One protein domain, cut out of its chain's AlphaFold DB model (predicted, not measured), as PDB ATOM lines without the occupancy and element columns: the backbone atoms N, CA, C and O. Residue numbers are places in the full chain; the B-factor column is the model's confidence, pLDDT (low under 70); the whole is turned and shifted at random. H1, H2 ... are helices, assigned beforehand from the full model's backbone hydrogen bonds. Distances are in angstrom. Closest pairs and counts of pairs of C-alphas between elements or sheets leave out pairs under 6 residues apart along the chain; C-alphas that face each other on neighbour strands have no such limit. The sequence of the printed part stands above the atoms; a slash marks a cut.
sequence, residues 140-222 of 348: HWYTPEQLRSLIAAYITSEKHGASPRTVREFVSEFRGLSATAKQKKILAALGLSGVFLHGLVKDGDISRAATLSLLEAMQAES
ATOM      1  N   HIS A 140     -23.844  -6.029 -25.324       97.25
ATOM      2  CA  HIS A 140     -24.382  -4.777 -24.777       97.25
ATOM      3  C   HIS A 140     -23.301  -3.801 -24.298       97.25
ATOM      4  O   HIS A 140     -23.615  -2.689 -23.899       97.25
ATOM      5  N   TRP A 141     -22.027  -4.198 -24.302       96.69
ATOM      6  CA  TRP A 141     -20.928  -3.318 -23.911       96.69
ATOM      7  C   TRP A 141     -20.227  -2.645 -25.086       96.69
ATOM      8  O   TRP A 141     -19.419  -1.744 -24.858       96.69
ATOM      9  N   TYR A 142     -20.504  -3.065 -26.317       96.81
ATOM     10  CA  TYR A 142     -19.839  -2.552 -27.508       96.81
ATOM     11  C   TYR A 142     -20.710  -1.517 -28.207       96.81
ATOM     12  O   TYR A 142     -21.910  -1.710 -28.379       96.81
ATOM     13  N   THR A 143     -20.077  -0.446 -28.671       95.12
ATOM     14  CA  THR A 143     -20.612   0.367 -29.770       95.12
ATOM     15  C   THR A 143     -20.330  -0.323 -31.112       95.12
ATOM     16  O   THR A 143     -19.459  -1.203 -31.175       95.12
ATOM     17  N   PRO A 144     -20.985   0.085 -32.216       95.50
ATOM     18  CA  PRO A 144     -20.679  -0.452 -33.541       95.50
ATOM     19  C   PRO A 144     -19.196  -0.317 -33.920       95.50
ATOM     20  O   PRO A 144     -18.607  -1.273 -34.416       95.50
ATOM     21  N   GLU A 145     -18.556   0.819 -33.621       95.00
ATOM     22  CA  GLU A 145     -17.132   1.022 -33.936       95.00
ATOM     23  C   GLU A 145     -16.206   0.144 -33.087       95.00
ATOM     24  O   GLU A 145     -15.194  -0.366 -33.577       95.00
ATOM     25  N   GLN A 146     -16.557  -0.092 -31.820       95.62
ATOM     26  CA  GLN A 146     -15.785  -0.988 -30.960       95.62
ATOM     27  C   GLN A 146     -15.937  -2.450 -31.394       95.62
ATOM     28  O   GLN A 146     -14.941  -3.171 -31.437       95.62
ATOM     29  N   LEU A 147     -17.143  -2.887 -31.780       97.12
ATOM     30  CA  LEU A 147     -17.336  -4.232 -32.330       97.12
ATOM     31  C   LEU A 147     -16.583  -4.395 -33.660       97.12
ATOM     32  O   LEU A 147     -15.939  -5.420 -33.877       97.12
ATOM     33  N   ARG A 148     -16.603  -3.374 -34.526       96.19
ATOM     34  CA  ARG A 148     -15.844  -3.353 -35.786       96.19
ATOM     35  C   ARG A 148     -14.346  -3.493 -35.531       96.19
ATOM     36  O   ARG A 148     -13.697  -4.328 -36.159       96.19
ATOM     37  N   SER A 149     -13.819  -2.738 -34.569       95.38
ATOM     38  CA  SER A 149     -12.416  -2.820 -34.141       95.38
ATOM     39  C   SER A 149     -12.060  -4.204 -33.592       95.38
ATOM     40  O   SER A 149     -10.978  -4.723 -33.874       95.38
ATOM     41  N   LEU A 150     -12.975  -4.836 -32.851       96.38
ATOM     42  CA  LEU A 150     -12.797  -6.202 -32.365       96.38
ATOM     43  C   LEU A 150     -12.740  -7.208 -33.519       96.38
ATOM     44  O   LEU A 150     -11.794  -7.988 -33.579       96.38
ATOM     45  N   ILE A 151     -13.678  -7.157 -34.469       96.50
ATOM     46  CA  ILE A 151     -13.666  -8.034 -35.654       96.50
ATOM     47  C   ILE A 151     -12.365  -7.848 -36.448       96.50
ATOM     48  O   ILE A 151     -11.703  -8.830 -36.791       96.50
ATOM     49  N   ALA A 152     -11.952  -6.599 -36.682       95.38
ATOM     50  CA  ALA A 152     -10.691  -6.291 -37.349       95.38
ATOM     51  C   ALA A 152      -9.491  -6.908 -36.610       95.38
ATOM     52  O   ALA A 152      -8.612  -7.480 -37.250       95.38
ATOM     53  N   ALA A 153      -9.479  -6.882 -35.272       94.69
ATOM     54  CA  ALA A 153      -8.418  -7.498 -34.480       94.69
ATOM     55  C   ALA A 153      -8.334  -9.028 -34.662       94.69
ATOM     56  O   ALA A 153      -7.220  -9.557 -34.724       94.69
ATOM     57  N   TYR A 154      -9.463  -9.738 -34.794       95.44
ATOM     58  CA  TYR A 154      -9.458 -11.173 -35.123       95.44
ATOM     59  C   TYR A 154      -8.884 -11.429 -36.521       95.44
ATOM     60  O   TYR A 154      -8.024 -12.294 -36.673       95.44
ATOM     61  N   ILE A 155      -9.284 -10.638 -37.519       95.25
ATOM     62  CA  ILE A 155      -8.780 -10.758 -38.899       95.25
ATOM     63  C   ILE A 155      -7.280 -10.441 -38.963       95.25
ATOM     64  O   ILE A 155      -6.517 -11.118 -39.649       95.25
ATOM     65  N   THR A 156      -6.811  -9.433 -38.223       94.31
ATOM     66  CA  THR A 156      -5.376  -9.164 -38.095       94.31
ATOM     67  C   THR A 156      -4.662 -10.347 -37.455       94.31
ATOM     68  O   THR A 156      -3.599 -10.723 -37.933       94.31
ATOM     69  N   SER A 157      -5.219 -10.959 -36.408       93.06
ATOM     70  CA  SER A 157      -4.618 -12.146 -35.789       93.06
ATOM     71  C   SER A 157      -4.524 -13.321 -36.765       93.06
ATOM     72  O   SER A 157      -3.512 -14.017 -36.767       93.06
ATOM     73  N   GLU A 158      -5.538 -13.521 -37.609       94.69
ATOM     74  CA  GLU A 158      -5.542 -14.530 -38.677       94.69
ATOM     75  C   GLU A 158      -4.378 -14.311 -39.653       94.69
ATOM     76  O   GLU A 158      -3.601 -15.226 -39.918       94.69
ATOM     77  N   LYS A 159      -4.156 -13.062 -40.089       92.25
ATOM     78  CA  LYS A 159      -3.011 -12.694 -40.947       92.25
ATOM     79  C   LYS A 159      -1.643 -12.961 -40.305       92.25
ATOM     80  O   LYS A 159      -0.659 -13.082 -41.023       92.25
ATOM     81  N   HIS A 160      -1.578 -13.057 -38.977       93.25
ATOM     82  CA  HIS A 160      -0.364 -13.397 -38.228       93.25
ATOM     83  C   HIS A 160      -0.303 -14.885 -37.830       93.25
ATOM     84  O   HIS A 160       0.461 -15.249 -36.938       93.25
ATOM     85  N   GLY A 161      -1.093 -15.749 -38.479       93.38
ATOM     86  CA  GLY A 161      -1.014 -17.205 -38.337       93.38
ATOM     87  C   GLY A 161      -2.000 -17.825 -37.343       93.38
ATOM     88  O   GLY A 161      -1.901 -19.021 -37.073       93.38
ATOM     89  N   ALA A 162      -2.950 -17.061 -36.793       93.94
ATOM     90  CA  ALA A 162      -4.054 -17.653 -36.035       93.94
ATOM     91  C   ALA A 162      -5.072 -18.328 -36.970       93.94
ATOM     92  O   ALA A 162      -5.258 -17.903 -38.109       93.94
ATOM     93  N   SER A 163      -5.775 -19.351 -36.480       95.62
ATOM     94  CA  SER A 163      -6.822 -20.022 -37.259       95.62
ATOM     95  C   SER A 163      -7.955 -19.053 -37.644       95.62
ATOM     96  O   SER A 163      -8.408 -18.294 -36.776       95.62
ATOM     97  N   PRO A 164      -8.458 -19.100 -38.896       96.06
ATOM     98  CA  PRO A 164      -9.619 -18.321 -39.315       96.06
ATOM     99  C   PRO A 164     -10.840 -18.624 -38.447       96.06
ATOM    100  O   PRO A 164     -11.056 -19.773 -38.060       96.06
ATOM    101  N   ARG A 165     -11.658 -17.603 -38.173       96.88
ATOM    102  CA  ARG A 165     -12.906 -17.758 -37.408       96.88
ATOM    103  C   ARG A 165     -14.130 -17.473 -38.254       96.88
ATOM    104  O   ARG A 165     -14.168 -16.521 -39.036       96.88
ATOM    105  N   THR A 166     -15.163 -18.270 -38.045       98.19
ATOM    106  CA  THR A 166     -16.507 -18.024 -38.562       98.19
ATOM    107  C   THR A 166     -17.222 -16.944 -37.754       98.19
ATOM    108  O   THR A 166     -16.952 -16.743 -36.567       98.19
ATOM    109  N   VAL A 167     -18.210 -16.283 -38.366       98.06
ATOM    110  CA  VAL A 167     -19.109 -15.363 -37.645       98.06
ATOM    111  C   VAL A 167     -19.835 -16.109 -36.515       98.06
ATOM    112  O   VAL A 167     -20.065 -15.543 -35.451       98.06
ATOM    113  N   ARG A 168     -20.150 -17.400 -36.701       98.25
ATOM    114  CA  ARG A 168     -20.754 -18.238 -35.654       98.25
ATOM    115  C   ARG A 168     -19.853 -18.366 -34.427       98.25
ATOM    116  O   ARG A 168     -20.335 -18.161 -33.316       98.25
ATOM    117  N   GLU A 169     -18.591 -18.738 -34.629       98.06
ATOM    118  CA  GLU A 169     -17.621 -18.903 -33.540       98.06
ATOM    119  C   GLU A 169     -17.434 -17.585 -32.798       98.06
ATOM    120  O   GLU A 169     -17.579 -17.560 -31.580       98.06
ATOM    121  N   PHE A 170     -17.266 -16.484 -33.532       97.81
ATOM    122  CA  PHE A 170     -17.187 -15.145 -32.955       97.81
ATOM    123  C   PHE A 170     -18.404 -14.804 -32.082       97.81
ATOM    124  O   PHE A 170     -18.251 -14.412 -30.930       97.81
ATOM    125  N   VAL A 171     -19.626 -15.007 -32.588       98.38
ATOM    126  CA  VAL A 171     -20.867 -14.755 -31.831       98.38
ATOM    127  C   VAL A 171     -20.952 -15.632 -30.576       98.38
ATOM    128  O   VAL A 171     -21.447 -15.180 -29.543       98.38
ATOM    129  N   SER A 172     -20.458 -16.870 -30.637       98.00
ATOM    130  CA  SER A 172     -20.518 -17.816 -29.515       98.00
ATOM    131  C   SER A 172     -19.672 -17.406 -28.304       98.00
ATOM    132  O   SER A 172     -19.966 -17.840 -27.189       98.00
ATOM    133  N   GLU A 173     -18.673 -16.540 -28.503       96.75
ATOM    134  CA  GLU A 173     -17.779 -16.030 -27.453       96.75
ATOM    135  C   GLU A 173     -18.451 -14.989 -26.546       96.75
ATOM    136  O   GLU A 173     -17.919 -14.640 -25.491       96.75
ATOM    137  N   PHE A 174     -19.627 -14.488 -26.928       98.06
ATOM    138  CA  PHE A 174     -20.340 -13.462 -26.181       98.06
ATOM    139  C   PHE A 174     -21.321 -14.048 -25.165       98.06
ATOM    140  O   PHE A 174     -22.003 -15.059 -25.382       98.06
ATOM    141  N   ARG A 175     -21.449 -13.358 -24.030       97.31
ATOM    142  CA  ARG A 175     -22.314 -13.770 -22.929       97.31
ATOM    143  C   ARG A 175     -23.760 -13.918 -23.396       97.31
ATOM    144  O   ARG A 175     -24.371 -12.988 -23.911       97.31
ATOM    145  N   GLY A 176     -24.329 -15.090 -23.128       97.56
ATOM    146  CA  GLY A 176     -25.717 -15.405 -23.464       97.56
ATOM    147  C   GLY A 176     -25.944 -15.861 -24.907       97.56
ATOM    148  O   GLY A 176     -27.104 -16.118 -25.250       97.56
ATOM    149  N   LEU A 177     -24.877 -16.001 -25.710       98.25
ATOM    150  CA  LEU A 177     -24.917 -16.383 -27.128       98.25
ATOM    151  C   LEU A 177     -24.183 -17.700 -27.450       98.25
ATOM    152  O   LEU A 177     -24.069 -18.075 -28.615       98.25
ATOM    153  N   SER A 178     -23.768 -18.474 -26.444       96.81
ATOM    154  CA  SER A 178     -23.176 -19.809 -26.644       96.81
ATOM    155  C   SER A 178     -24.173 -20.860 -27.168       96.81
ATOM    156  O   SER A 178     -23.765 -21.877 -27.723       96.81
ATOM    157  N   ALA A 179     -25.482 -20.617 -27.040       97.31
ATOM    158  CA  ALA A 179     -26.520 -21.536 -27.501       97.31
ATOM    159  C   ALA A 179     -26.674 -21.522 -29.034       97.31
ATOM    160  O   ALA A 179     -27.002 -20.493 -29.634       97.31
ATOM    161  N   THR A 180     -26.551 -22.694 -29.666       96.75
ATOM    162  CA  THR A 180     -26.604 -22.859 -31.131       96.75
ATOM    163  C   THR A 180     -27.901 -22.347 -31.762       96.75
ATOM    164  O   THR A 180     -27.873 -21.824 -32.876       96.75
ATOM    165  N   ALA A 181     -29.039 -22.447 -31.065       97.81
ATOM    166  CA  ALA A 181     -30.324 -21.948 -31.560       97.81
ATOM    167  C   ALA A 181     -30.307 -20.426 -31.787       97.81
ATOM    168  O   ALA A 181     -30.718 -19.954 -32.848       97.81
ATOM    169  N   LYS A 182     -29.752 -19.669 -30.831       98.12
ATOM    170  CA  LYS A 182     -29.606 -18.210 -30.932       98.12
ATOM    171  C   LYS A 182     -28.625 -17.826 -32.031       98.12
ATOM    172  O   LYS A 182     -28.939 -16.989 -32.869       98.12
ATOM    173  N   GLN A 183     -27.477 -18.504 -32.089       98.25
ATOM    174  CA  GLN A 183     -26.492 -18.308 -33.157       98.25
ATOM    175  C   GLN A 183     -27.124 -18.528 -34.534       98.25
ATOM    176  O   GLN A 183     -26.971 -17.696 -35.420       98.25
ATOM    177  N   LYS A 184     -27.877 -19.621 -34.727       97.31
ATOM    178  CA  LYS A 184     -28.563 -19.902 -35.996       97.31
ATOM    179  C   LYS A 184     -29.554 -18.794 -36.354       97.31
ATOM    180  O   LYS A 184     -29.583 -18.391 -37.511       97.31
ATOM    181  N   LYS A 185     -30.328 -18.296 -35.386       97.94
ATOM    182  CA  LYS A 185     -31.290 -17.207 -35.602       97.94
ATOM    183  C   LYS A 185     -30.598 -15.912 -36.045       97.94
ATOM    184  O   LYS A 185     -31.000 -15.350 -37.059       97.94
ATOM    185  N   ILE A 186     -29.523 -15.506 -35.359       98.25
ATOM    186  CA  ILE A 186     -28.708 -14.329 -35.720       98.25
ATOM    187  C   ILE A 186     -28.153 -14.471 -37.143       98.25
ATOM    188  O   ILE A 186     -28.341 -13.598 -37.985       98.25
ATOM    189  N   LEU A 187     -27.490 -15.595 -37.433       98.12
ATOM    190  CA  LEU A 187     -26.810 -15.798 -38.714       98.12
ATOM    191  C   LEU A 187     -27.786 -15.936 -39.884       98.12
ATOM    192  O   LEU A 187     -27.474 -15.489 -40.984       98.12
ATOM    193  N   ALA A 188     -28.951 -16.553 -39.671       96.88
ATOM    194  CA  ALA A 188     -29.983 -16.668 -40.699       96.88
ATOM    195  C   ALA A 188     -30.593 -15.302 -41.037       96.88
ATOM    196  O   ALA A 188     -30.752 -14.995 -42.214       96.88
ATOM    197  N   ALA A 189     -30.867 -14.468 -40.027       96.56
ATOM    198  CA  ALA A 189     -31.434 -13.133 -40.223       96.56
ATOM    199  C   ALA A 189     -30.523 -12.210 -41.050       96.56
ATOM    200  O   ALA A 189     -31.014 -11.347 -41.770       96.56
ATOM    201  N   LEU A 190     -29.205 -12.410 -40.966       97.00
ATOM    202  CA  LEU A 190     -28.207 -11.575 -41.639       97.00
ATOM    203  C   LEU A 190     -27.593 -12.231 -42.886       97.00
ATOM    204  O   LEU A 190     -26.716 -11.643 -43.514       97.00
ATOM    205  N   GLY A 191     -27.993 -13.460 -43.231       96.69
ATOM    206  CA  GLY A 191     -27.380 -14.212 -44.334       96.69
ATOM    207  C   GLY A 191     -25.903 -14.571 -44.104       96.69
ATOM    208  O   GLY A 191     -25.164 -14.769 -45.060       96.69
ATOM    209  N   LEU A 192     -25.459 -14.668 -42.845       96.88
ATOM    210  CA  LEU A 192     -24.057 -14.903 -42.453       96.88
ATOM    211  C   LEU A 192     -23.757 -16.368 -42.092       96.88
ATOM    212  O   LEU A 192     -22.764 -16.681 -41.431       96.88
ATOM    213  N   SER A 193     -24.626 -17.296 -42.489       95.81
ATOM    214  CA  SER A 193     -24.438 -18.722 -42.201       95.81
ATOM    215  C   SER A 193     -23.223 -19.279 -42.949       95.81
ATOM    216  O   SER A 193     -23.170 -19.216 -44.170       95.81
ATOM    217  N   GLY A 194     -22.254 -19.832 -42.212       95.00
ATOM    218  CA  GLY A 194     -21.014 -20.384 -42.782       95.00
ATOM    219  C   GLY A 194     -19.982 -19.336 -43.212       95.00
ATOM    220  O   GLY A 194     -18.936 -19.700 -43.737       95.00
ATOM    221  N   VAL A 195     -20.247 -18.047 -42.982       97.69
ATOM    222  CA  VAL A 195     -19.348 -16.957 -43.372       97.69
ATOM    223  C   VAL A 195     -18.184 -16.839 -42.380       97.69
ATOM    224  O   VAL A 195     -18.378 -16.908 -41.163       97.69
ATOM    225  N   PHE A 196     -16.974 -16.639 -42.905       97.94
ATOM    226  CA  PHE A 196     -15.777 -16.295 -42.132       97.94
ATOM    227  C   PHE A 196     -15.707 -14.796 -41.834       97.94
ATOM    228  O   PHE A 196     -16.183 -13.987 -42.628       97.94
ATOM    229  N   LEU A 197     -15.078 -14.407 -40.720       97.00
ATOM    230  CA  LEU A 197     -14.917 -12.994 -40.354       97.00
ATOM    231  C   LEU A 197     -14.194 -12.193 -41.444       97.00
ATOM    232  O   LEU A 197     -14.634 -11.094 -41.770       97.00
ATOM    233  N   HIS A 198     -13.141 -12.744 -42.059       96.06
ATOM    234  CA  HIS A 198     -12.455 -12.083 -43.176       96.06
ATOM    235  C   HIS A 198     -13.366 -11.878 -44.397       96.06
ATOM    236  O   HIS A 198     -13.149 -10.952 -45.171       96.06
ATOM    237  N   GLY A 199     -14.420 -12.689 -44.550       94.75
ATOM    238  CA  GLY A 199     -15.430 -12.537 -45.599       94.75
ATOM    239  C   GLY A 199     -16.363 -11.339 -45.393       94.75
ATOM    240  O   GLY A 199     -17.108 -10.985 -46.303       94.75
ATOM    241  N   LEU A 200     -16.324 -10.693 -44.220       94.44
ATOM    242  CA  LEU A 200     -17.032  -9.434 -43.964       94.44
ATOM    243  C   LEU A 200     -16.301  -8.211 -44.541       94.44
ATOM    244  O   LEU A 200     -16.885  -7.126 -44.580       94.44
ATOM    245  N   VAL A 201     -15.042  -8.368 -44.965       95.06
ATOM    246  CA  VAL A 201     -14.222  -7.282 -45.508       95.06
ATOM    247  C   VAL A 201     -14.600  -7.013 -46.963       95.06
ATOM    248  O   VAL A 201     -14.586  -7.916 -47.798       95.06
ATOM    249  N   LYS A 202     -14.897  -5.752 -47.278       90.69
ATOM    250  CA  LYS A 202     -15.114  -5.227 -48.629       90.69
ATOM    251  C   LYS A 202     -14.254  -3.980 -48.803       90.69
ATOM    252  O   LYS A 202     -14.232  -3.133 -47.919       90.69
ATOM    253  N   ASP A 203     -13.511  -3.901 -49.904       88.25
ATOM    254  CA  ASP A 203     -12.633  -2.760 -50.219       88.25
ATOM    255  C   ASP A 203     -11.647  -2.401 -49.089       88.25
ATOM    256  O   ASP A 203     -11.344  -1.240 -48.830       88.25
ATOM    257  N   GLY A 204     -11.141  -3.426 -48.391       87.94
ATOM    258  CA  GLY A 204     -10.193  -3.271 -47.284       87.94
ATOM    259  C   GLY A 204     -10.819  -2.888 -45.942       87.94
ATOM    260  O   GLY A 204     -10.081  -2.728 -44.971       87.94
ATOM    261  N   ASP A 205     -12.149  -2.798 -45.855       91.19
ATOM    262  CA  ASP A 205     -12.859  -2.352 -44.660       91.19
ATOM    263  C   ASP A 205     -14.093  -3.214 -44.325       91.19
ATOM    264  O   ASP A 205     -14.582  -4.001 -45.131       91.19
ATOM    265  N   ILE A 206     -14.607  -3.086 -43.105       92.69
ATOM    266  CA  ILE A 206     -15.843  -3.718 -42.643       92.69
ATOM    267  C   ILE A 206     -16.932  -2.648 -42.608       92.69
ATOM    268  O   ILE A 206     -16.795  -1.629 -41.932       92.69
ATOM    269  N   SER A 207     -18.042  -2.895 -43.305       92.94
ATOM    270  CA  SER A 207     -19.163  -1.951 -43.351       92.94
ATOM    271  C   SER A 207     -19.735  -1.672 -41.960       92.94
ATOM    272  O   SER A 207     -20.219  -2.581 -41.283       92.94
ATOM    273  N   ARG A 208     -19.779  -0.390 -41.581       93.50
ATOM    274  CA  ARG A 208     -20.412   0.085 -40.341       93.50
ATOM    275  C   ARG A 208     -21.864  -0.382 -40.211       93.50
ATOM    276  O   ARG A 208     -22.277  -0.791 -39.132       93.50
ATOM    277  N   ALA A 209     -22.622  -0.364 -41.309       94.31
ATOM    278  CA  ALA A 209     -24.016  -0.810 -41.325       94.31
ATOM    279  C   ALA A 209     -24.140  -2.323 -41.071       94.31
ATOM    280  O   ALA A 209     -25.023  -2.759 -40.330       94.31
ATOM    281  N   ALA A 210     -23.225  -3.123 -41.629       93.25
ATOM    282  CA  ALA A 210     -23.182  -4.561 -41.377       93.25
ATOM    283  C   ALA A 210     -22.790  -4.865 -39.923       93.25
ATOM    284  O   ALA A 210     -23.400  -5.728 -39.292       93.25
ATOM    285  N   THR A 211     -21.821  -4.131 -39.362       96.88
ATOM    286  CA  THR A 211     -21.443  -4.272 -37.949       96.88
ATOM    287  C   THR A 211     -22.576  -3.873 -37.009       96.88
ATOM    288  O   THR A 211     -22.824  -4.590 -36.044       96.88
ATOM    289  N   LEU A 212     -23.284  -2.776 -37.296       97.88
ATOM    290  CA  LEU A 212     -24.464  -2.366 -36.533       97.88
ATOM    291  C   LEU A 212     -25.543  -3.456 -36.558       97.88
ATOM    292  O   LEU A 212     -25.980  -3.891 -35.501       97.88
ATOM    293  N   SER A 213     -25.886  -3.969 -37.743       97.94
ATOM    294  CA  SER A 213     -26.902  -5.023 -37.891       97.94
ATOM    295  C   SER A 213     -26.527  -6.304 -37.132       97.94
ATOM    296  O   SER A 213     -27.374  -6.941 -36.506       97.94
ATOM    297  N   LEU A 214     -25.242  -6.684 -37.152       98.38
ATOM    298  CA  LEU A 214     -24.734  -7.816 -36.376       98.38
ATOM    299  C   LEU A 214     -24.847  -7.568 -34.868       98.38
ATOM    300  O   LEU A 214     -25.322  -8.440 -34.141       98.38
ATOM    301  N   LEU A 215     -24.439  -6.384 -34.408       98.44
ATOM    302  CA  LEU A 215     -24.508  -5.998 -33.002       98.44
ATOM    303  C   LEU A 215     -25.954  -6.000 -32.489       98.44
ATOM    304  O   LEU A 215     -26.224  -6.602 -31.452       98.44
ATOM    305  N   GLU A 216     -26.883  -5.396 -33.228       98.50
ATOM    306  CA  GLU A 216     -28.308  -5.348 -32.880       98.50
ATOM    307  C   GLU A 216     -28.917  -6.754 -32.809       98.50
ATOM    308  O   GLU A 216     -29.604  -7.086 -31.841       98.50
ATOM    309  N   ALA A 217     -28.600  -7.631 -33.768       98.50
ATOM    310  CA  ALA A 217     -29.055  -9.021 -33.741       98.50
ATOM    311  C   ALA A 217     -28.492  -9.797 -32.532       98.50
ATOM    312  O   ALA A 217     -29.209 -10.567 -31.888       98.50
ATOM    313  N   MET A 218     -27.221  -9.575 -32.177       98.69
ATOM    314  CA  MET A 218     -26.604 -10.155 -30.977       98.69
ATOM    315  C   MET A 218     -27.246  -9.630 -29.688       98.69
ATOM    316  O   MET A 218     -27.458 -10.393 -28.741       98.69
ATOM    317  N   GLN A 219     -27.564  -8.336 -29.634       98.31
ATOM    318  CA  GLN A 219     -28.216  -7.701 -28.491       98.31
ATOM    319  C   GLN A 219     -29.654  -8.198 -28.313       98.31
ATOM    320  O   GLN A 219     -30.023  -8.529 -27.188       98.31
ATOM    321  N   ALA A 220     -30.421  -8.352 -29.397       98.19
ATOM    322  CA  ALA A 220     -31.796  -8.860 -29.375       98.19
ATOM    323  C   ALA A 220     -31.905 -10.305 -28.851       98.19
ATOM    324  O   ALA A 220     -32.883 -10.670 -28.201       98.19
ATOM    325  N   GLU A 221     -30.883 -11.133 -29.089       98.38
ATOM    326  CA  GLU A 221     -30.838 -12.526 -28.622       98.38
ATOM    327  C   GLU A 221     -30.126 -12.705 -27.267       98.38
ATOM    328  O   GLU A 221     -30.037 -13.820 -26.734       98.38
ATOM    329  N   SER A 222     -29.624 -11.626 -26.665       97.88
ATOM    330  CA  SER A 222     -28.942 -11.635 -25.366       97.88
ATOM    331  C   SER A 222     -29.593 -10.660 -24.382       97.88
ATOM    332  O   SER A 222     -30.582 -10.004 -24.685       97.88
TER     333      SER A 222
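What this domain is: This is residues 140 to 222 of the 348 residues of an uncharacterized protein of Acidobacteria bacterium (UniProt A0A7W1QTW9). The two longest helices, H1 and H5, meet about perpendicular where H1 begins, and the helical hairpin of H2 and H3 folds in with H3 on the later part of H5. H2 lies nearest the middle, and the very short H4 packs on H1 with residues 151 to 155 of H1. The 83 printed residues hold five named helices, H1 to H5 in chain order, and no named strand, an all helix class. The whole is compact and rounded, with a radius of gyration of the C-alphas of 11.9 A and spans of 31 by 23 by 23 A.

How they stand to each other: H1, residues 144 to 159, touches H5, residues 208 to 220, with residues 144 to 148 alone, about perpendicular at 75 degrees; the closest C-alphas, of Pro 144 and Leu 212, are 5.2 A apart. H1 also touches H4, residues 197 to 200, with residues 151 to 155 alone; the closest C-alphas, of Ile 155 and His 198, are 5.8 A apart. H2, residues 167 to 172, and H3, residues 180 to 189, touch as a helical hairpin, opposite ways at a steep tilt of 37 degrees, only just steep, with the closest C-alphas, of Arg 168 and Gln 183, 6.3 A apart. H3 and H5 only just touch, with 3 pairs of C-alphas within 8 A; the closest, of Ile 186 and Ala 217, are 5.7 A apart. H1 and H3 are apart. Every O i to N i+4 pair is within hydrogen-bond range in H1, H2, H3 and H5; H4 is too short for such a pair, and its one O i to N i+3 pair is within range.

Where its parts are: H1 begins at C-alpha 144 (-20.679, -0.452, -33.541) and is 22.7 A long. H2 is 8.6 A, H3 14.2 A and H4 5.5 A long. H5, 18.2 A, ends at C-alpha 220 (-31.796, -8.860, -29.375).

The domain as a whole: The C-alphas farthest apart, of Gly 161 and Ala 220, are 33.1 A apart. The printed part has no cut, and its four links are short. No printed residue is under 70 in pLDDT.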